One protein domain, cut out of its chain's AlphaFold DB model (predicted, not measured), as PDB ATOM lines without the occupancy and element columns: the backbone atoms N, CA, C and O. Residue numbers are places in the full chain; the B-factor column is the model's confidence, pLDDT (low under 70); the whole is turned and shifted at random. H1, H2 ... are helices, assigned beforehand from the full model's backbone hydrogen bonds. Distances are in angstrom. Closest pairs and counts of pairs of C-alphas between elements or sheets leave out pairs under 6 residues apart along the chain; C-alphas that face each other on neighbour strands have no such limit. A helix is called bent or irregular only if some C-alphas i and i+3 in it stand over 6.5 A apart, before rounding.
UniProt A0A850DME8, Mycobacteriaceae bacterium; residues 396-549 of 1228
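AT A GLANCE: This is residues 396 to 549 of the 1228 residues of a protein of Mycobacteriaceae bacterium (UniProt A0A850DME8). Two long helices, H2 and H8, lie side by side and run opposite ways, making an arm, and a head of four shorter helices, H3, H4, H5 and H6, packs together at one end of it. The far part of H2, residues 417 to 424, packs on H4 in the head, and a long stretch without a named helix, residues 494 to 513, leads from H6 to the short H7, next to the start of H8. The printed part has 154 residues with eight named helices, H1 to H8 in chain order, and no named strand; the class is all helix. It is only just compact, close to loose, with a radius of gyration of the C-alphas of 17.7 A, and spans 56 by 40 by 23 A.

IN THESE COORDINATES: Find C-alpha 396 at (178.930, 118.797, 123.774), where H1, residues 396 to 399, begins. H2 follows, residues 401 to 424, 34.0 A long; it is neither bent nor irregular, but only just: C-alphas 403 and 406 are 6.4 A apart. Read on through H3, residues 426 to 439, 19.8 A, to C-alpha 449 at (177.170, 154.427, 137.358), where H4, residues 449 to 462, 20.0 A, begins. Next come H5, residues 466 to 475, 14.3 A, H6, residues 485 to 493, 12.4 A, and H7, residues 514 to 517, 4.9 A. H8, residues 522 to 544, runs 33.0 A and ends at C-alpha 544 at (162.278, 123.325, 123.751).

HOW THE PARTS SIT: Start from H4, the hub, which touches five helices. H2 touches it with residues 417 to 424 alone, at a steep tilt of 65 degrees; the closest C-alphas, Gly 417 and Gly 454, are 4.7 A apart. H3 touches H4 with residues 429 to 433 alone, closest at the C-alphas of Met 429 and Ala 457, 7.3 A. H5 touches H4, with the C-alphas of Leu 456 and Pro 466 closest at 5.2 A. H6 touches H4 at a shallow tilt of 27 degrees, the same way, with the C-alphas of Leu 452 and Asp 490 closest at 5.1 A. H7 touches H4 at the C-alphas of Val 462 and Ala 515, 5.8 A, and touches H8 only at the corner. H2 and H8 touch at a shallow tilt of 21 degrees, opposite ways, closest at the C-alphas of Pro 401 and Leu 536, 5.4 A. H1 is close to H2 but not clearly touching, while H4 and H8 are apart. Every O i to N i+4 pair is within hydrogen-bond range in H3, H4, H5, H6 and H8, and 17 of 20 are in H2; H1 and H7 are too short for such a pair.

THE WHOLE: The two C-alphas farthest apart, those of Gln 438 and Glu 549, are 58.6 A apart. The printed part has no cut, and the link from H6 to H7, 20 residues, is long. The mean pLDDT of the printed part is 89.1, and residue 549 is under 70.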
ATOM      1  N   ARG A 396     180.396 118.791 123.887       84.25
ATOM      2  CA  ARG A 396     178.930 118.797 123.774       84.25
ATOM      3  C   ARG A 396     178.326 120.018 124.467       84.25
ATOM      4  O   ARG A 396     177.527 120.718 123.854       84.25
ATOM      5  N   GLU A 397     178.755 120.306 125.691       83.25
ATOM      6  CA  GLU A 397     178.300 121.454 126.487       83.25
ATOM      7  C   GLU A 397     178.766 122.791 125.901       83.25
ATOM      8  O   GLU A 397     177.992 123.741 125.827       83.25
ATOM      9  N   ALA A 398     180.007 122.874 125.409       84.25
ATOM     10  CA  ALA A 398     180.521 124.068 124.737       84.25
ATOM     11  C   ALA A 398     179.772 124.374 123.431       84.25
ATOM     12  O   ALA A 398     179.763 125.519 122.973       84.25
ATOM     13  N   LEU A 399     179.147 123.363 122.818       86.69
ATOM     14  CA  LEU A 399     178.311 123.494 121.628       86.69
ATOM     15  C   LEU A 399     176.814 123.637 121.944       86.69
ATOM     16  O   LEU A 399     176.062 123.983 121.024       86.69
ATOM     17  N   ASP A 400     176.400 123.427 123.196       88.69
ATOM     18  CA  ASP A 400     175.008 123.514 123.635       88.69
ATOM     19  C   ASP A 400     174.464 124.939 123.404       88.69
ATOM     20  O   ASP A 400     175.001 125.913 123.946       88.69
ATOM     21  N   PRO A 401     173.407 125.102 122.586       92.31
ATOM     22  CA  PRO A 401     172.815 126.405 122.336       92.31
ATOM     23  C   PRO A 401     172.337 127.132 123.596       92.31
ATOM     24  O   PRO A 401     172.481 128.352 123.653       92.31
ATOM     25  N   ALA A 402     171.803 126.414 124.590       89.50
ATOM     26  CA  ALA A 402     171.263 127.010 125.810       89.50
ATOM     27  C   ALA A 402     172.378 127.586 126.694       89.50
ATOM     28  O   ALA A 402     172.287 128.731 127.127       89.50
ATOM     29  N   VAL A 403     173.477 126.844 126.872       88.19
ATOM     30  CA  VAL A 403     174.651 127.296 127.645       88.19
ATOM     31  C   VAL A 403     175.344 128.479 126.963       88.19
ATOM     32  O   VAL A 403     175.815 129.414 127.613       88.19
ATOM     33  N   ARG A 404     175.410 128.463 125.628       92.62
ATOM     34  CA  ARG A 404     176.043 129.537 124.850       92.62
ATOM     35  C   ARG A 404     175.214 130.814 124.792       92.62
ATOM     36  O   ARG A 404     175.804 131.876 124.600       92.62
ATOM     37  N   LEU A 405     173.886 130.717 124.882       95.44
ATOM     38  CA  LEU A 405     172.994 131.859 124.696       95.44
ATOM     39  C   LEU A 405     173.248 132.940 125.744       95.44
ATOM     40  O   LEU A 405     173.505 134.071 125.346       95.44
ATOM     41  N   GLY A 406     173.262 132.599 127.037       93.12
ATOM     42  CA  GLY A 406     173.506 133.571 128.108       93.12
ATOM     43  C   GLY A 406     174.827 134.317 127.929       93.12
ATOM     44  O   GLY A 406     174.846 135.537 127.834       93.12
ATOM     45  N   ARG A 407     175.932 133.592 127.694       93.12
ATOM     46  CA  ARG A 407     177.249 134.214 127.441       93.12
ATOM     47  C   ARG A 407     177.264 135.100 126.191       93.12
ATOM     48  O   ARG A 407     177.969 136.104 126.142       93.12
ATOM     49  N   ALA A 408     176.528 134.710 125.148       94.88
ATOM     50  CA  ALA A 408     176.404 135.512 123.935       94.88
ATOM     51  C   ALA A 408     175.569 136.780 124.167       94.88
ATOM     52  O   ALA A 408     175.873 137.805 123.559       94.88
ATOM     53  N   VAL A 409     174.554 136.708 125.033       94.81
ATOM     54  CA  VAL A 409     173.735 137.846 125.469       94.81
ATOM     55  C   VAL A 409     174.561 138.813 126.314       94.81
ATOM     56  O   VAL A 409     174.567 139.997 125.986       94.81
ATOM     57  N   ASP A 410     175.326 138.324 127.293       92.44
ATOM     58  CA  ASP A 410     176.210 139.159 128.123       92.44
ATOM     59  C   ASP A 410     177.225 139.907 127.253       92.44
ATOM     60  O   ASP A 410     177.317 141.132 127.292       92.44
ATOM     61  N   ALA A 411     177.920 139.175 126.375       92.44
ATOM     62  CA  ALA A 411     178.893 139.761 125.457       92.44
ATOM     63  C   ALA A 411     178.253 140.739 124.458       92.44
ATOM     64  O   ALA A 411     178.905 141.685 124.026       92.44
ATOM     65  N   TYR A 412     177.001 140.510 124.048       93.88
ATOM     66  CA  TYR A 412     176.261 141.436 123.188       93.88
ATOM     67  C   TYR A 412     175.891 142.722 123.938       93.88
ATOM     68  O   TYR A 412     176.092 143.815 123.405       93.88
ATOM     69  N   ALA A 413     175.365 142.597 125.160       88.75
ATOM     70  CA  ALA A 413     174.948 143.728 125.978       88.75
ATOM     71  C   ALA A 413     176.147 144.618 126.331       88.75
ATOM     72  O   ALA A 413     176.089 145.826 126.090       88.75
ATOM     73  N   ASP A 414     177.240 144.014 126.797       89.88
ATOM     74  CA  ASP A 414     178.488 144.699 127.143       89.88
ATOM     75  C   ASP A 414     179.123 145.395 125.926       89.88
ATOM     76  O   ASP A 414     179.379 146.602 125.952       89.88
ATOM     77  N   ALA A 415     179.245 144.684 124.794       91.62
ATOM     78  CA  ALA A 415     179.883 145.209 123.586       91.62
ATOM     79  C   ALA A 415     179.269 146.521 123.075       91.62
ATOM     80  O   ALA A 415     179.994 147.362 122.551       91.62
ATOM     81  N   ILE A 416     177.952 146.715 123.200       90.62
ATOM     82  CA  ILE A 416     177.307 147.963 122.757       90.62
ATOM     83  C   ILE A 416     177.801 149.156 123.582       90.62
ATOM     84  O   ILE A 416     178.109 150.197 123.005       90.62
ATOM     85  N   GLY A 417     177.899 148.998 124.907       88.06
ATOM     86  CA  GLY A 417     178.362 150.055 125.807       88.06
ATOM     87  C   GLY A 417     179.853 150.319 125.622       88.06
ATOM     88  O   GLY A 417     180.245 151.451 125.358       88.06
ATOM     89  N   ALA A 418     180.661 149.258 125.633       90.50
ATOM     90  CA  ALA A 418     182.110 149.355 125.475       90.50
ATOM     91  C   ALA A 418     182.523 149.986 124.133       90.50
ATOM     92  O   ALA A 418     183.395 150.853 124.089       90.50
ATOM     93  N   VAL A 419     181.874 149.602 123.023       92.38
ATOM     94  CA  VAL A 419     182.141 150.211 121.708       92.38
ATOM     95  C   VAL A 419     181.670 151.665 121.672       92.38
ATOM     96  O   VAL A 419     182.356 152.499 121.083       92.38
ATOM     97  N   ALA A 420     180.530 151.993 122.292       91.38
ATOM     98  CA  ALA A 420     180.064 153.375 122.354       91.38
ATOM     99  C   ALA A 420     181.071 154.271 123.088       91.38
ATOM    100  O   ALA A 420     181.484 155.290 122.543       91.38
ATOM    101  N   GLU A 421     181.530 153.859 124.270       93.00
ATOM    102  CA  GLU A 421     182.540 154.596 125.040       93.00
ATOM    103  C   GLU A 421     183.858 154.743 124.278       93.00
ATOM    104  O   GLU A 421     184.431 155.833 124.225       93.00
ATOM    105  N   HIS A 422     184.317 153.666 123.635       92.00
ATOM    106  CA  HIS A 422     185.541 153.693 122.842       92.00
ATOM    107  C   HIS A 422     185.465 154.708 121.691       92.00
ATOM    108  O   HIS A 422     186.424 155.441 121.456       92.00
ATOM    109  N   LEU A 423     184.325 154.781 120.993       90.56
ATOM    110  CA  LEU A 423     184.130 155.699 119.866       90.56
ATOM    111  C   LEU A 423     183.924 157.157 120.286       90.56
ATOM    112  O   LEU A 423     184.298 158.056 119.533       90.56
ATOM    113  N   VAL A 424     183.339 157.399 121.461       90.94
ATOM    114  CA  VAL A 424     183.234 158.745 122.055       90.94
ATOM    115  C   VAL A 424     184.614 159.263 122.467       90.94
ATOM    116  O   VAL A 424     184.913 160.445 122.295       90.94
ATOM    117  N   GLY A 425     185.475 158.365 122.947       92.00
ATOM    118  CA  GLY A 425     186.852 158.663 123.317       92.00
ATOM    119  C   GLY A 425     187.006 159.173 124.757       92.00
ATOM    120  O   GLY A 425     186.056 159.668 125.369       92.00
ATOM    121  N   PRO A 426     188.223 159.065 125.320       92.25
ATOM    122  CA  PRO A 426     188.472 159.260 126.747       92.25
ATOM    123  C   PRO A 426     188.207 160.693 127.223       92.25
ATOM    124  O   PRO A 426     187.669 160.869 128.308       92.25
ATOM    125  N   ASP A 427     188.517 161.706 126.408       91.38
ATOM    126  CA  ASP A 427     188.352 163.116 126.793       91.38
ATOM    127  C   ASP A 427     186.874 163.501 126.947       91.38
ATOM    128  O   ASP A 427     186.498 164.221 127.870       91.38
ATOM    129  N   THR A 428     186.017 163.005 126.049       90.06
ATOM    130  CA  THR A 428     184.574 163.279 126.120       90.06
ATOM    131  C   THR A 428     183.932 162.478 127.245       90.06
ATOM    132  O   THR A 428     183.075 163.007 127.945       90.06
ATOM    133  N   MET A 429     184.381 161.241 127.478       94.25
ATOM    134  CA  MET A 429     183.926 160.451 128.623       94.25
ATOM    135  C   MET A 429     184.322 161.088 129.958       94.25
ATOM    136  O   MET A 429     183.469 161.206 130.826       94.25
ATOM    137  N   ALA A 430     185.553 161.590 130.095       92.56
ATOM    138  CA  ALA A 430     185.965 162.349 131.276       92.56
ATOM    139  C   ALA A 430     185.104 163.610 131.465       92.56
ATOM    140  O   ALA A 430     184.682 163.910 132.575       92.56
ATOM    141  N   GLY A 431     184.763 164.307 130.374       92.19
ATOM    142  CA  GLY A 431     183.832 165.434 130.421       92.19
ATOM    143  C   GLY A 431     182.410 165.053 130.856       92.19
ATOM    144  O   GLY A 431     181.760 165.838 131.541       92.19
ATOM    145  N   ILE A 432     181.924 163.862 130.485       93.12
ATOM    146  CA  ILE A 432     180.638 163.320 130.956       93.12
ATOM    147  C   ILE A 432     180.716 162.991 132.451       93.12
ATOM    148  O   ILE A 432     179.797 163.354 133.182       93.12
ATOM    149  N   ASP A 433     181.799 162.349 132.892       93.75
ATOM    150  CA  ASP A 433     182.038 161.990 134.293       93.75
ATOM    151  C   ASP A 433     182.072 163.268 135.168       93.75
ATOM    152  O   ASP A 433     181.296 163.399 136.118       93.75
ATOM    153  N   ASP A 434     182.861 164.273 134.768       93.19
ATOM    154  CA  ASP A 434     182.958 165.575 135.445       93.19
ATOM    155  C   ASP A 434     181.611 166.316 135.481       93.19
ATOM    156  O   ASP A 434     181.242 166.920 136.491       93.19
ATOM    157  N   ALA A 435     180.868 166.308 134.370       91.44
ATOM    158  CA  ALA A 435     179.572 166.973 134.288       91.44
ATOM    159  C   ALA A 435     178.508 166.270 135.141       91.44
ATOM    160  O   ALA A 435     177.659 166.938 135.733       91.44
ATOM    161  N   ALA A 436     178.554 164.941 135.232       92.12
ATOM    162  CA  ALA A 436     177.653 164.172 136.077       92.12
ATOM    163  C   ALA A 436     177.872 164.495 137.560       92.12
ATOM    164  O   ALA A 436     176.901 164.817 138.247       92.12
ATOM    165  N   ASP A 437     179.122 164.526 138.029       92.31
ATOM    166  CA  ASP A 437     179.438 164.895 139.418       92.31
ATOM    167  C   ASP A 437     179.131 166.364 139.737       92.31
ATOM    168  O   ASP A 437     178.763 166.697 140.866       92.31
ATOM    169  N   GLN A 438     179.219 167.259 138.749       91.69
ATOM    170  CA  GLN A 438     178.766 168.644 138.912       91.69
ATOM    171  C   GLN A 438     177.243 168.747 139.058       91.69
ATOM    172  O   GLN A 438     176.759 169.579 139.828       91.69
ATOM    173  N   LEU A 439     176.486 167.927 138.323       90.31
ATOM    174  CA  LEU A 439     175.022 167.903 138.383       90.31
ATOM    175  C   LEU A 439     174.505 167.227 139.659       90.31
ATOM    176  O   LEU A 439     173.513 167.682 140.231       90.31
ATOM    177  N   HIS A 440     175.165 166.161 140.112       89.06
ATOM    178  CA  HIS A 440     174.856 165.472 141.360       89.06
ATOM    179  C   HIS A 440     176.144 164.915 141.995       89.06
ATOM    180  O   HIS A 440     176.634 163.877 141.551       89.06
ATOM    181  N   PRO A 441     176.676 165.543 143.061       89.75
ATOM    182  CA  PRO A 441     177.924 165.108 143.684       89.75
ATOM    183  C   PRO A 441     177.894 163.644 144.142       89.75
ATOM    184  O   PRO A 441     176.948 163.232 144.821       89.75
ATOM    185  N   GLY A 442     178.934 162.879 143.798       86.44
ATOM    186  CA  GLY A 442     179.085 161.473 144.190       86.44
ATOM    187  C   GLY A 442     178.218 160.512 143.374       86.44
ATOM    188  O   GLY A 442     177.938 159.407 143.832       86.44
ATOM    189  N   ILE A 443     177.743 160.930 142.195       88.94
ATOM    190  CA  ILE A 443     177.003 160.046 141.286       88.94
ATOM    191  C   ILE A 443     177.927 159.019 140.626       88.94
ATOM    192  O   ILE A 443     177.492 157.904 140.350       88.94
ATOM    193  N   THR A 444     179.193 159.373 140.403       90.12
ATOM    194  CA  THR A 444     180.192 158.493 139.780       90.12
ATOM    195  C   THR A 444     180.617 157.337 140.690       90.12
ATOM    196  O   THR A 444     181.017 156.284 140.195       90.12
ATOM    197  N   ASP A 445     180.443 157.490 142.006       87.25
ATOM    198  CA  ASP A 445     180.690 156.458 143.020       87.25
ATOM    199  C   ASP A 445     179.495 155.495 143.215       87.25
ATOM    200  O   ASP A 445     179.575 154.546 143.997       87.25
ATOM    201  N   GLN A 446     178.366 155.728 142.531       86.62
ATOM    202  CA  GLN A 446     177.157 154.910 142.680       86.62
ATOM    203  C   GLN A 446     177.288 153.552 141.965       86.62
ATOM    204  O   GLN A 446     177.836 153.491 140.859       86.62
ATOM    205  N   PRO A 447     176.708 152.464 142.511       85.25
ATOM    206  CA  PRO A 447     176.790 151.130 141.912       85.25
ATOM    207  C   PRO A 447     176.312 151.053 140.453       85.25
ATOM    208  O   PRO A 447     176.933 150.368 139.639       85.25
ATOM    209  N   ALA A 448     175.237 151.759 140.089       86.75
ATOM    210  CA  ALA A 448     174.709 151.767 138.722       86.75
ATOM    211  C   ALA A 448     175.410 152.750 137.763       86.75
ATOM    212  O   ALA A 448     175.017 152.838 136.593       86.75
ATOM    213  N   TRP A 449     176.452 153.467 138.203       92.31
ATOM    214  CA  TRP A 449     177.170 154.427 137.358       92.31
ATOM    215  C   TRP A 449     177.688 153.834 136.036       92.31
ATOM    216  O   TRP A 449     177.430 154.445 134.998       92.31
ATOM    217  N   PRO A 450     178.317 152.638 135.986       90.56
ATOM    218  CA  PRO A 450     178.791 152.070 134.720       90.56
ATOM    219  C   PRO A 450     177.680 151.885 133.672       90.56
ATOM    220  O   PRO A 450     177.898 152.103 132.479       90.56
ATOM    221  N   MET A 451     176.463 151.539 134.109       87.00
ATOM    222  CA  MET A 451     175.309 151.377 133.217       87.00
ATOM    223  C   MET A 451     174.823 152.718 132.662       87.00
ATOM    224  O   MET A 451     174.629 152.844 131.447       87.00
ATOM    225  N   LEU A 452     174.689 153.722 133.535       90.88
ATOM    226  CA  LEU A 452     174.325 155.088 133.154       90.88
ATOM    227  C   LEU A 452     175.376 155.695 132.212       90.88
ATOM    228  O   LEU A 452     175.039 156.260 131.171       90.88
ATOM    229  N   ARG A 453     176.658 155.514 132.528       92.75
ATOM    230  CA  ARG A 453     177.791 155.993 131.732       92.75
ATOM    231  C   ARG A 453     177.786 155.415 130.316       92.75
ATOM    232  O   ARG A 453     177.876 156.172 129.349       92.75
ATOM    233  N   GLY A 454     177.556 154.109 130.169       90.25
ATOM    234  CA  GLY A 454     177.407 153.473 128.855       90.25
ATOM    235  C   GLY A 454     176.170 153.951 128.071       90.25
ATOM    236  O   GLY A 454     176.201 154.040 126.838       90.25
ATOM    237  N   HIS A 455     175.076 154.302 128.757       90.38
ATOM    238  CA  HIS A 455     173.896 154.916 128.135       90.38
ATOM    239  C   HIS A 455     174.208 156.328 127.616       90.38
ATOM    240  O   HIS A 455     173.911 156.638 126.462       90.38
ATOM    241  N   LEU A 456     174.879 157.159 128.416       93.00
ATOM    242  CA  LEU A 456     175.313 158.499 128.015       93.00
ATOM    243  C   LEU A 456     176.282 158.448 126.827       93.00
ATOM    244  O   LEU A 456     176.122 159.207 125.870       93.00
ATOM    245  N   ALA A 457     177.212 157.491 126.817       92.25
ATOM    246  CA  ALA A 457     178.071 157.246 125.662       92.25
ATOM    247  C   ALA A 457     177.252 156.890 124.409       92.25
ATOM    248  O   ALA A 457     177.501 157.406 123.322       92.25
ATOM    249  N   THR A 458     176.214 156.063 124.556       89.75
ATOM    250  CA  THR A 458     175.306 155.723 123.448       89.75
ATOM    251  C   THR A 458     174.581 156.960 122.904       89.75
ATOM    252  O   THR A 458     174.514 157.141 121.687       89.75
ATOM    253  N   ILE A 459     174.090 157.842 123.782       90.06
ATOM    254  CA  ILE A 459     173.451 159.117 123.409       90.06
ATOM    255  C   ILE A 459     174.431 160.001 122.619       90.06
ATOM    256  O   ILE A 459     174.074 160.511 121.552       90.06
ATOM    257  N   ALA A 460     175.678 160.102 123.092       90.81
ATOM    258  CA  ALA A 460     176.736 160.869 122.439       90.81
ATOM    259  C   ALA A 460     177.060 160.342 121.030       90.81
ATOM    260  O   ALA A 460     177.114 161.118 120.076       90.81
ATOM    261  N   VAL A 461     177.195 159.020 120.860       89.75
ATOM    262  CA  VAL A 461     177.471 158.399 119.547       89.75
ATOM    263  C   VAL A 461     176.338 158.619 118.544       89.75
ATOM    264  O   VAL A 461     176.580 158.758 117.344       89.75
ATOM    265  N   VAL A 462     175.087 158.648 119.008       85.94
ATOM    266  CA  VAL A 462     173.926 158.917 118.144       85.94
ATOM    267  C   VAL A 462     173.871 160.396 117.715       85.94
ATOM    268  O   VAL A 462     173.180 160.725 116.750       85.94
ATOM    269  N   GLY A 463     174.660 161.268 118.352       83.62
ATOM    270  CA  GLY A 463     174.803 162.683 118.009       83.62
ATOM    271  C   GLY A 463     173.944 163.623 118.854       83.62
ATOM    272  O   GLY A 463     173.748 164.775 118.468       83.62
ATOM    273  N   TYR A 464     173.417 163.142 119.982       87.44
ATOM    274  CA  TYR A 464     172.727 163.963 120.977       87.44
ATOM    275  C   TYR A 464     173.696 164.389 122.086       87.44
ATOM    276  O   TYR A 464     174.713 163.739 122.308       87.44
ATOM    277  N   ASP A 465     173.382 165.480 122.787       90.69
ATOM    278  CA  ASP A 465     174.192 165.961 123.910       90.69
ATOM    279  C   ASP A 465     173.882 165.145 125.187       90.69
ATOM    280  O   ASP A 465     172.776 165.268 125.731       90.69
ATOM    281  N   PRO A 466     174.825 164.312 125.673       91.81
ATOM    282  CA  PRO A 466     174.612 163.477 126.852       91.81
ATOM    283  C   PRO A 466     174.485 164.297 128.141       91.81
ATOM    284  O   PRO A 466     173.712 163.925 129.021       91.81
ATOM    285  N   VAL A 467     175.186 165.430 128.253       92.62
ATOM    286  CA  VAL A 467     175.172 166.269 129.461       92.62
ATOM    287  C   VAL A 467     173.844 167.007 129.571       92.62
ATOM    288  O   VAL A 467     173.249 167.061 130.646       92.62
ATOM    289  N   ALA A 468     173.325 167.516 128.449       91.81
ATOM    290  CA  ALA A 468     172.000 168.127 128.418       91.81
ATOM    291  C   ALA A 468     170.888 167.118 128.758       91.81
ATOM    292  O   ALA A 468     169.962 167.449 129.502       91.81
ATOM    293  N   ALA A 469     170.987 165.884 128.249       90.50
ATOM    294  CA  ALA A 469     170.041 164.815 128.566       90.50
ATOM    295  C   ALA A 469     170.086 164.433 130.057       90.50
ATOM    296  O   ALA A 469     169.037 164.340 130.700       90.50
ATOM    297  N   LEU A 470     171.288 164.288 130.624       92.31
ATOM    298  CA  LEU A 470     171.479 164.015 132.050       92.31
ATOM    299  C   LEU A 470     170.927 165.151 132.920       92.31
ATOM    300  O   LEU A 470     170.196 164.897 133.875       92.31
ATOM    301  N   GLY A 471     171.206 166.406 132.558       91.44
ATOM    302  CA  GLY A 471     170.683 167.580 133.260       91.44
ATOM    303  C   GLY A 471     169.152 167.630 133.275       91.44
ATOM    304  O   GLY A 471     168.553 167.918 134.312       91.44
ATOM    305  N   ALA A 472     168.503 167.276 132.161       90.88
ATOM    306  CA  ALA A 472     167.046 167.174 132.092       90.88
ATOM    307  C   ALA A 472     166.489 166.059 132.999       90.88
ATOM    308  O   ALA A 472     165.485 166.270 133.680       90.88
ATOM    309  N   ALA A 473     167.155 164.901 133.053       91.00
ATOM    310  CA  ALA A 473     166.770 163.786 133.922       91.00
ATOM    311  C   ALA A 473     166.924 164.123 135.418       91.00
ATOM    312  O   ALA A 473     166.063 163.771 136.233       91.00
ATOM    313  N   VAL A 474     167.984 164.848 135.794       91.06
ATOM    314  CA  VAL A 474     168.189 165.341 137.168       91.06
ATOM    315  C   VAL A 474     167.084 166.321 137.566       91.06
ATOM    316  O   VAL A 474     166.521 166.200 138.654       91.06
ATOM    317  N   ALA A 475     166.714 167.239 136.669       89.25
ATOM    318  CA  ALA A 475     165.707 168.268 136.927       89.25
ATOM    319  C   ALA A 475     164.265 167.737 137.064       89.25
ATOM    320  O   ALA A 475     163.383 168.468 137.510       89.25
ATOM    321  N   GLU A 476     164.003 166.484 136.686       88.69
ATOM    322  CA  GLU A 476     162.648 165.928 136.646       88.69
ATOM    323  C   GLU A 476     162.009 165.764 138.039       88.69
ATOM    324  O   GLU A 476     160.817 166.031 138.207       88.69
ATOM    325  N   ARG A 477     162.775 165.296 139.034       86.44
ATOM    326  CA  ARG A 477     162.296 165.013 140.402       86.44
ATOM    327  C   ARG A 477     163.460 164.861 141.390       86.44
ATOM    328  O   ARG A 477     164.575 164.560 140.968       86.44
ATOM    329  N   GLU A 478     163.202 164.995 142.698       86.38
ATOM    330  CA  GLU A 478     164.217 164.762 143.733       86.38
ATOM    331  C   GLU A 478     164.943 163.403 143.596       86.38
ATOM    332  O   GLU A 478     164.360 162.416 143.140       86.38
ATOM    333  N   LEU A 479     166.231 163.377 143.961       85.94
ATOM    334  CA  LEU A 479     167.113 162.195 143.932       85.94
ATOM    335  C   LEU A 479     167.607 161.785 145.329       85.94
ATOM    336  O   LEU A 479     168.091 160.679 145.512       85.94
ATOM    337  N   ASN A 480     167.433 162.644 146.334       77.19
ATOM    338  CA  ASN A 480     167.902 162.443 147.711       77.19
ATOM    339  C   ASN A 480     167.160 161.341 148.495       77.19
ATOM    340  O   ASN A 480     167.509 161.075 149.640       77.19
ATOM    341  N   THR A 481     166.121 160.749 147.908       80.31
ATOM    342  CA  THR A 481     165.370 159.611 148.466       80.31
ATOM    343  C   THR A 481     165.695 158.293 147.765       80.31
ATOM    344  O   THR A 481     165.116 157.270 148.114       80.31
ATOM    345  N   ALA A 482     166.574 158.310 146.758       80.44
ATOM    346  CA  ALA A 482     166.973 157.121 146.023       80.44
ATOM    347  C   ALA A 482     168.172 156.445 146.699       80.44
ATOM    348  O   ALA A 482     169.168 157.110 146.975       80.44
ATOM    349  N   ASP A 483     168.087 155.127 146.890       79.94
ATOM    350  CA  ASP A 483     169.217 154.315 147.363       79.94
ATOM    351  C   ASP A 483     170.365 154.294 146.335       79.94
ATOM    352  O   ASP A 483     171.531 154.290 146.713       79.94
ATOM    353  N   ASP A 484     170.031 154.341 145.036       85.44
ATOM    354  CA  ASP A 484     170.975 154.508 143.924       85.44
ATOM    355  C   ASP A 484     170.453 155.581 142.951       85.44
ATOM    356  O   ASP A 484     169.506 155.369 142.181       85.44
ATOM    357  N   ALA A 485     171.066 156.766 142.996       89.31
ATOM    358  CA  ALA A 485     170.681 157.894 142.148       89.31
ATOM    359  C   ALA A 485     171.014 157.665 140.662       89.31
ATOM    360  O   ALA A 485     170.281 158.148 139.792       89.31
ATOM    361  N   ALA A 486     172.074 156.912 140.352       88.69
ATOM    362  CA  ALA A 486     172.475 156.622 138.978       88.69
ATOM    363  C   ALA A 486     171.467 155.685 138.293       88.69
ATOM    364  O   ALA A 486     171.084 155.932 137.149       88.69
ATOM    365  N   ALA A 487     170.947 154.683 139.009       85.88
ATOM    366  CA  ALA A 487     169.898 153.792 138.504       85.88
ATOM    367  C   ALA A 487     168.598 154.552 138.183       85.88
ATOM    368  O   ALA A 487     167.943 154.303 137.166       85.88
ATOM    369  N   VAL A 488     168.228 155.518 139.032       87.62
ATOM    370  CA  VAL A 488     167.056 156.376 138.797       87.62
ATOM    371  C   VAL A 488     167.258 157.259 137.570       87.62
ATOM    372  O   VAL A 488     166.327 157.432 136.782       87.62
ATOM    373  N   LEU A 489     168.453 157.819 137.386       90.38
ATOM    374  CA  LEU A 489     168.754 158.680 136.244       90.38
ATOM    375  C   LEU A 489     168.805 157.909 134.928       90.38
ATOM    376  O   LEU A 489     168.246 158.385 133.941       90.38
ATOM    377  N   ASP A 490     169.361 156.698 134.926       87.75
ATOM    378  CA  ASP A 490     169.311 155.804 133.764       87.75
ATOM    379  C   ASP A 490     167.860 155.507 133.347       87.75
ATOM    380  O   ASP A 490     167.487 155.648 132.179       87.75
ATOM    381  N   TRP A 491     166.994 155.232 134.329       86.81
ATOM    382  CA  TRP A 491     165.560 155.055 134.101       86.81
ATOM    383  C   TRP A 491     164.863 156.310 133.552       86.81
ATOM    384  O   TRP A 491     163.962 156.199 132.714       86.81
ATOM    385  N   ARG A 492     165.237 157.506 134.024       89.69
ATOM    386  CA  ARG A 492     164.651 158.776 133.557       89.69
ATOM    387  C   ARG A 492     165.074 159.112 132.130       89.69
ATOM    388  O   ARG A 492     164.240 159.589 131.363       89.69
ATOM    389  N   LEU A 493     166.327 158.825 131.769       87.62
ATOM    390  CA  LEU A 493     166.838 159.010 130.409       87.62
ATOM    391  C   LEU A 493     166.058 158.173 129.392       87.62
ATOM    392  O   LEU A 493     165.727 158.665 128.314       87.62
ATOM    393  N   ASP A 494     165.719 156.931 129.744       84.19
ATOM    394  CA  ASP A 494     164.840 156.097 128.931       84.19
ATOM    395  C   ASP A 494     163.953 155.181 129.778       84.19
ATOM    396  O   ASP A 494     164.320 154.066 130.162       84.19
ATOM    397  N   ARG A 495     162.693 155.591 129.950       83.06
ATOM    398  CA  ARG A 495     161.688 154.800 130.676       83.06
ATOM    399  C   ARG A 495     161.339 153.485 129.982       83.06
ATOM    400  O   ARG A 495     160.639 152.661 130.580       83.06
ATOM    401  N   SER A 496     161.745 153.265 128.730       75.69
ATOM    402  CA  SER A 496     161.587 151.976 128.053       75.69
ATOM    403  C   SER A 496     162.585 150.926 128.566       75.69
ATOM    404  O   SER A 496     162.260 149.738 128.541       75.69
ATOM    405  N   GLY A 497     163.724 151.356 129.122       72.75
ATOM    406  CA  GLY A 497     164.814 150.485 129.565       72.75
ATOM    407  C   GLY A 497     165.684 149.946 128.423       72.75
ATOM    408  O   GLY A 497     166.483 149.049 128.657       72.75
ATOM    409  N   ASN A 498     165.537 150.467 127.196       77.94
ATOM    410  CA  ASN A 498     166.310 150.056 126.013       77.94
ATOM    411  C   ASN A 498     167.398 151.071 125.622       77.94
ATOM    412  O   ASN A 498     167.937 151.019 124.512       77.94
ATOM    413  N   HIS A 499     167.718 151.994 126.527       76.69
ATOM    414  CA  HIS A 499     168.787 152.978 126.412       76.69
ATOM    415  C   HIS A 499     168.691 153.822 125.128       76.69
ATOM    416  O   HIS A 499     169.683 154.066 124.440       76.69
ATOM    417  N   SER A 500     167.464 154.195 124.744       74.00
ATOM    418  CA  SER A 500     167.145 154.971 123.536       74.00
ATOM    419  C   SER A 500     167.537 154.314 122.202       74.00
ATOM    420  O   SER A 500     167.408 154.933 121.144       74.00
ATOM    421  N   ALA A 501     167.973 153.051 122.212       73.75
ATOM    422  CA  ALA A 501     168.413 152.331 121.017       73.75
ATOM    423  C   ALA A 501     167.302 151.481 120.370       73.75
ATOM    424  O   ALA A 501     167.458 151.026 119.238       73.75
ATOM    425  N   GLY A 502     166.167 151.292 121.053       80.94
ATOM    426  CA  GLY A 502     165.072 150.419 120.615       80.94
ATOM    427  C   GLY A 502     165.301 148.945 120.973       80.94
ATOM    428  O   GLY A 502     166.237 148.610 121.692       80.94
ATOM    429  N   THR A 503     164.433 148.057 120.487       84.62
ATOM    430  CA  THR A 503     164.464 146.621 120.824       84.62
ATOM    431  C   THR A 503     165.423 145.845 119.922       84.62
ATOM    432  O   THR A 503     165.355 145.943 118.697       84.62
ATOM    433  N   GLY A 504     166.323 145.085 120.541       87.12
ATOM    434  CA  GLY A 504     167.338 144.270 119.886       87.12
ATOM    435  C   GLY A 504     166.855 142.861 119.522       87.12
ATOM    436  O   GLY A 504     165.666 142.657 119.275       87.12
ATOM    437  N   PRO A 505     167.762 141.866 119.465       89.62
ATOM    438  CA  PRO A 505     167.416 140.497 119.069       89.62
ATOM    439  C   PRO A 505     166.496 139.782 120.071       89.62
ATOM    440  O   PRO A 505     165.885 138.779 119.717       89.62
ATOM    441  N   LEU A 506     166.388 140.288 121.304       92.56
ATOM    442  CA  LEU A 506     165.437 139.831 122.316       92.56
ATOM    443  C   LEU A 506     164.621 141.026 122.840       92.56
ATOM    444  O   LEU A 506     165.160 142.134 122.892       92.56
ATOM    445  N   PRO A 507     163.360 140.825 123.275       88.38
ATOM    446  CA  PRO A 507     162.465 141.911 123.689       88.38
ATOM    447  C   PRO A 507     162.981 142.808 124.822       88.38
ATOM    448  O   PRO A 507     162.568 143.963 124.914       88.38
ATOM    449  N   TRP A 508     163.853 142.279 125.683       89.19
ATOM    450  CA  TRP A 508     164.445 142.987 126.824       89.19
ATOM    451  C   TRP A 508     165.894 143.438 126.585       89.19
ATOM    452  O   TRP A 508     166.513 143.988 127.492       89.19
ATOM    453  N   LEU A 509     166.450 143.199 125.393       90.69
ATOM    454  CA  LEU A 509     167.778 143.676 125.017       90.69
ATOM    455  C   LEU A 509     167.672 144.931 124.156       90.69
ATOM    456  O   LEU A 509     166.829 145.017 123.264       90.69
ATOM    457  N   ARG A 510     168.602 145.868 124.358       88.69
ATOM    458  CA  ARG A 510     168.743 147.057 123.509       88.69
ATOM    459  C   ARG A 510     169.211 146.693 122.097       88.69
ATOM    460  O   ARG A 510     170.019 145.777 121.917       88.69
ATOM    461  N   ALA A 511     168.718 147.401 121.084       90.69
ATOM    462  CA  ALA A 511     169.198 147.259 119.711       90.69
ATOM    463  C   ALA A 511     170.580 147.897 119.538       90.69
ATOM    464  O   ALA A 511     171.010 148.710 120.352       90.69
ATOM    465  N   VAL A 512     171.264 147.561 118.445       91.12
ATOM    466  CA  VAL A 512     172.488 148.263 118.050       91.12
ATOM    467  C   VAL A 512     172.104 149.626 117.451       91.12
ATOM    468  O   VAL A 512     171.423 149.653 116.422       91.12
ATOM    469  N   PRO A 513     172.542 150.758 118.035       90.00
ATOM    470  CA  PRO A 513     172.315 152.084 117.471       90.00
ATOM    471  C   PRO A 513     172.777 152.180 116.013       90.00
ATOM    472  O   PRO A 513     173.838 151.675 115.647       90.00
ATOM    473  N   THR A 514     172.021 152.895 115.175       86.88
ATOM    474  CA  THR A 514     172.313 153.004 113.729       86.88
ATOM    475  C   THR A 514     173.717 153.555 113.449       86.88
ATOM    476  O   THR A 514     174.357 153.146 112.479       86.88
ATOM    477  N   ALA A 515     174.209 154.463 114.298       87.06
ATOM    478  CA  ALA A 515     175.561 155.009 114.215       87.06
ATOM    479  C   ALA A 515     176.636 153.923 114.422       87.06
ATOM    480  O   ALA A 515     177.553 153.812 113.611       87.06
ATOM    481  N   LEU A 516     176.462 153.054 115.425       89.56
ATOM    482  CA  LEU A 516     177.345 151.909 115.671       89.56
ATOM    483  C   LEU A 516     177.245 150.855 114.565       89.56
ATOM    484  O   LEU A 516     178.260 150.345 114.095       89.56
ATOM    485  N   ALA A 517     176.031 150.570 114.088       89.56
ATOM    486  CA  ALA A 517     175.797 149.586 113.032       89.56
ATOM    487  C   ALA A 517     176.462 149.964 111.695       89.56
ATOM    488  O   ALA A 517     176.837 149.086 110.920       89.56
ATOM    489  N   ARG A 518     176.608 151.265 111.412       89.50
ATOM    490  CA  ARG A 518     177.254 151.782 110.192       89.50
ATOM    491  C   ARG A 518     178.763 151.991 110.338       89.50
ATOM    492  O   ARG A 518     179.403 152.359 109.354       89.50
ATOM    493  N   HIS A 519     179.330 151.781 111.526       91.81
ATOM    494  CA  HIS A 519     180.754 151.987 111.752       91.81
ATOM    495  C   HIS A 519     181.592 150.969 110.944       91.81
ATOM    496  O   HIS A 519     181.292 149.774 111.009       91.81
ATOM    497  N   PRO A 520     182.648 151.385 110.211       85.75
ATOM    498  CA  PRO A 520     183.398 150.502 109.306       85.75
ATOM    499  C   PRO A 520     184.031 149.281 109.984       85.75
ATOM    500  O   PRO A 520     184.044 148.195 109.415       85.75
ATOM    501  N   GLU A 521     184.545 149.464 111.199       86.44
ATOM    502  CA  GLU A 521     185.234 148.419 111.963       86.44
ATOM    503  C   GLU A 521     184.247 147.626 112.838       86.44
ATOM    504  O   GLU A 521     183.956 146.457 112.575       86.44
ATOM    505  N   TYR A 522     183.635 148.291 113.821       89.81
ATOM    506  CA  TYR A 522     182.734 147.657 114.787       89.81
ATOM    507  C   TYR A 522     181.343 147.264 114.271       89.81
ATOM    508  O   TYR A 522     180.714 146.387 114.864       89.81
ATOM    509  N   GLY A 523     180.847 147.843 113.171       89.94
ATOM    510  CA  GLY A 523     179.517 147.509 112.645       89.94
ATOM    511  C   GLY A 523     179.406 146.035 112.245       89.94
ATOM    512  O   GLY A 523     178.422 145.368 112.567       89.94
ATOM    513  N   SER A 524     180.461 145.490 111.626       90.12
ATOM    514  CA  SER A 524     180.542 144.070 111.258       90.12
ATOM    515  C   SER A 524     180.576 143.144 112.483       90.12
ATOM    516  O   SER A 524     179.878 142.128 112.516       90.12
ATOM    517  N   TYR A 525     181.322 143.533 113.520       92.25
ATOM    518  CA  TYR A 525     181.423 142.815 114.788       92.25
ATOM    519  C   TYR A 525     180.078 142.762 115.530       92.25
ATOM    520  O   TYR A 525     179.616 141.682 115.912       92.25
ATOM    521  N   LEU A 526     179.400 143.904 115.676       92.69
ATOM    522  CA  LEU A 526     178.097 143.992 116.343       92.69
ATOM    523  C   LEU A 526     177.001 143.254 115.556       92.69
ATOM    524  O   LEU A 526     176.155 142.576 116.151       92.69
ATOM    525  N   ALA A 527     177.045 143.296 114.220       92.00
ATOM    526  CA  ALA A 527     176.160 142.497 113.375       92.00
ATOM    527  C   ALA A 527     176.388 140.987 113.570       92.00
ATOM    528  O   ALA A 527     175.423 140.230 113.701       92.00
ATOM    529  N   ALA A 528     177.647 140.541 113.659       91.31
ATOM    530  CA  ALA A 528     177.981 139.142 113.926       91.31
ATOM    531  C   ALA A 528     177.488 138.678 115.308       91.31
ATOM    532  O   ALA A 528     176.933 137.582 115.424       91.31
ATOM    533  N   ARG A 529     177.613 139.520 116.345       93.00
ATOM    534  CA  ARG A 529     177.061 139.253 117.688       93.00
ATOM    535  C   ARG A 529     175.535 139.143 117.665       93.00
ATOM    536  O   ARG A 529     174.991 138.170 118.180       93.00
ATOM    537  N   THR A 530     174.858 140.073 116.989       94.19
ATOM    538  CA  THR A 530     173.392 140.052 116.814       94.19
ATOM    539  C   THR A 530     172.932 138.762 116.121       94.19
ATOM    540  O   THR A 530     171.993 138.099 116.571       94.19
ATOM    541  N   MET A 531     173.627 138.363 115.050       93.62
ATOM    542  CA  MET A 531     173.351 137.130 114.305       93.62
ATOM    543  C   MET A 531     173.554 135.881 115.170       93.62
ATOM    544  O   MET A 531     172.758 134.944 115.100       93.62
ATOM    545  N   LEU A 532     174.607 135.857 115.995       93.88
ATOM    546  CA  LEU A 532     174.886 134.746 116.902       93.88
ATOM    547  C   LEU A 532     173.772 134.578 117.939       93.88
ATOM    548  O   LEU A 532     173.270 133.463 118.078       93.88
ATOM    549  N   VAL A 533     173.356 135.662 118.606       96.00
ATOM    550  CA  VAL A 533     172.242 135.635 119.571       96.00
ATOM    551  C   VAL A 533     170.978 135.118 118.886       96.00
ATOM    552  O   VAL A 533     170.423 134.113 119.317       96.00
ATOM    553  N   THR A 534     170.597 135.700 117.746       94.81
ATOM    554  CA  THR A 534     169.396 135.295 116.987       94.81
ATOM    555  C   THR A 534     169.425 133.809 116.602       94.81
ATOM    556  O   THR A 534     168.433 133.093 116.732       94.81
ATOM    557  N   LYS A 535     170.584 133.304 116.157       94.31
ATOM    558  CA  LYS A 535     170.760 131.892 115.791       94.31
ATOM    559  C   LYS A 535     170.660 130.958 116.998       94.31
ATOM    560  O   LYS A 535     170.152 129.847 116.853       94.31
ATOM    561  N   LEU A 536     171.186 131.365 118.153       95.31
ATOM    562  CA  LEU A 536     171.120 130.577 119.385       95.31
ATOM    563  C   LEU A 536     169.694 130.548 119.942       95.31
ATOM    564  O   LEU A 536     169.219 129.459 120.249       95.31
ATOM    565  N   VAL A 537     168.992 131.686 119.950       96.69
ATOM    566  CA  VAL A 537     167.566 131.791 120.313       96.69
ATOM    567  C   VAL A 537     166.736 130.785 119.520       96.69
ATOM    568  O   VAL A 537     166.147 129.883 120.111       96.69
ATOM    569  N   GLY A 538     166.808 130.826 118.185       94.44
ATOM    570  CA  GLY A 538     166.036 129.901 117.350       94.44
ATOM    571  C   GLY A 538     166.388 128.421 117.564       94.44
ATOM    572  O   GLY A 538     165.542 127.551 117.373       94.44
ATOM    573  N   ARG A 539     167.621 128.098 117.987       94.81
ATOM    574  CA  ARG A 539     168.005 126.717 118.338       94.81
ATOM    575  C   ARG A 539     167.438 126.282 119.686       94.81
ATOM    576  O   ARG A 539     166.974 125.149 119.784       94.81
ATOM    577  N   VAL A 540     167.476 127.158 120.691       94.56
ATOM    578  CA  VAL A 540     166.906 126.894 122.022       94.56
ATOM    579  C   VAL A 540     165.394 126.708 121.915       94.56
ATOM    580  O   VAL A 540     164.876 125.713 122.419       94.56
ATOM    581  N   GLU A 541     164.698 127.572 121.174       93.38
ATOM    582  CA  GLU A 541     163.255 127.439 120.919       93.38
ATOM    583  C   GLU A 541     162.915 126.110 120.238       93.38
ATOM    584  O   GLU A 541     162.051 125.374 120.708       93.38
ATOM    585  N   GLN A 542     163.626 125.753 119.161       90.75
ATOM    586  CA  GLN A 542     163.397 124.490 118.448       90.75
ATOM    587  C   GLN A 542     163.658 123.259 119.320       90.75
ATOM    588  O   GLN A 542     163.004 122.231 119.143       90.75
ATOM    589  N   GLN A 543     164.634 123.328 120.226       90.56
ATOM    590  CA  GLN A 543     164.914 122.252 121.169       90.56
ATOM    591  C   GLN A 543     163.800 122.139 122.213       90.56
ATOM    592  O   GLN A 543     163.325 121.032 122.463       90.56
ATOM    593  N   ALA A 544     163.346 123.268 122.759       90.50
ATOM    594  CA  ALA A 544     162.278 123.325 123.751       90.50
ATOM    595  C   ALA A 544     160.922 122.869 123.190       90.50
ATOM    596  O   ALA A 544     160.192 122.128 123.841       90.50
ATOM    597  N   GLN A 545     160.617 123.206 121.937       86.00
ATOM    598  CA  GLN A 545     159.398 122.767 121.245       86.00
ATOM    599  C   GLN A 545     159.337 121.250 120.998       86.00
ATOM    600  O   GLN A 545     158.263 120.717 120.735       86.00
ATOM    601  N   ARG A 546     160.472 120.540 121.067       87.19
ATOM    602  CA  ARG A 546     160.524 119.069 120.962       87.19
ATOM    603  C   ARG A 546     160.358 118.375 122.309       87.19
ATOM    604  O   ARG A 546     160.353 117.144 122.347       87.19
ATOM    605  N   TRP A 547     160.272 119.126 123.406       85.25
ATOM    606  CA  TRP A 547     160.063 118.532 124.713       85.25
ATOM    607  C   TRP A 547     158.668 117.913 124.806       85.25
ATOM    608  O   TRP A 547     157.648 118.560 124.598       85.25
ATOM    609  N   THR A 548     158.652 116.632 125.143       77.19
ATOM    610  CA  THR A 548     157.484 115.888 125.618       77.19
ATOM    611  C   THR A 548     157.425 115.927 127.145       77.19
ATOM    612  O   THR A 548     158.436 116.225 127.780       77.19
ATOM    613  N   GLU A 549     156.302 115.541 127.749       65.56
ATOM    614  CA  GLU A 549     156.152 115.419 129.212       65.56
ATOM    615  C   GLU A 549     157.280 114.599 129.871       65.56
ATOM    616  O   GLU A 549     157.742 114.921 130.965       65.56
TER     617      GLU A 549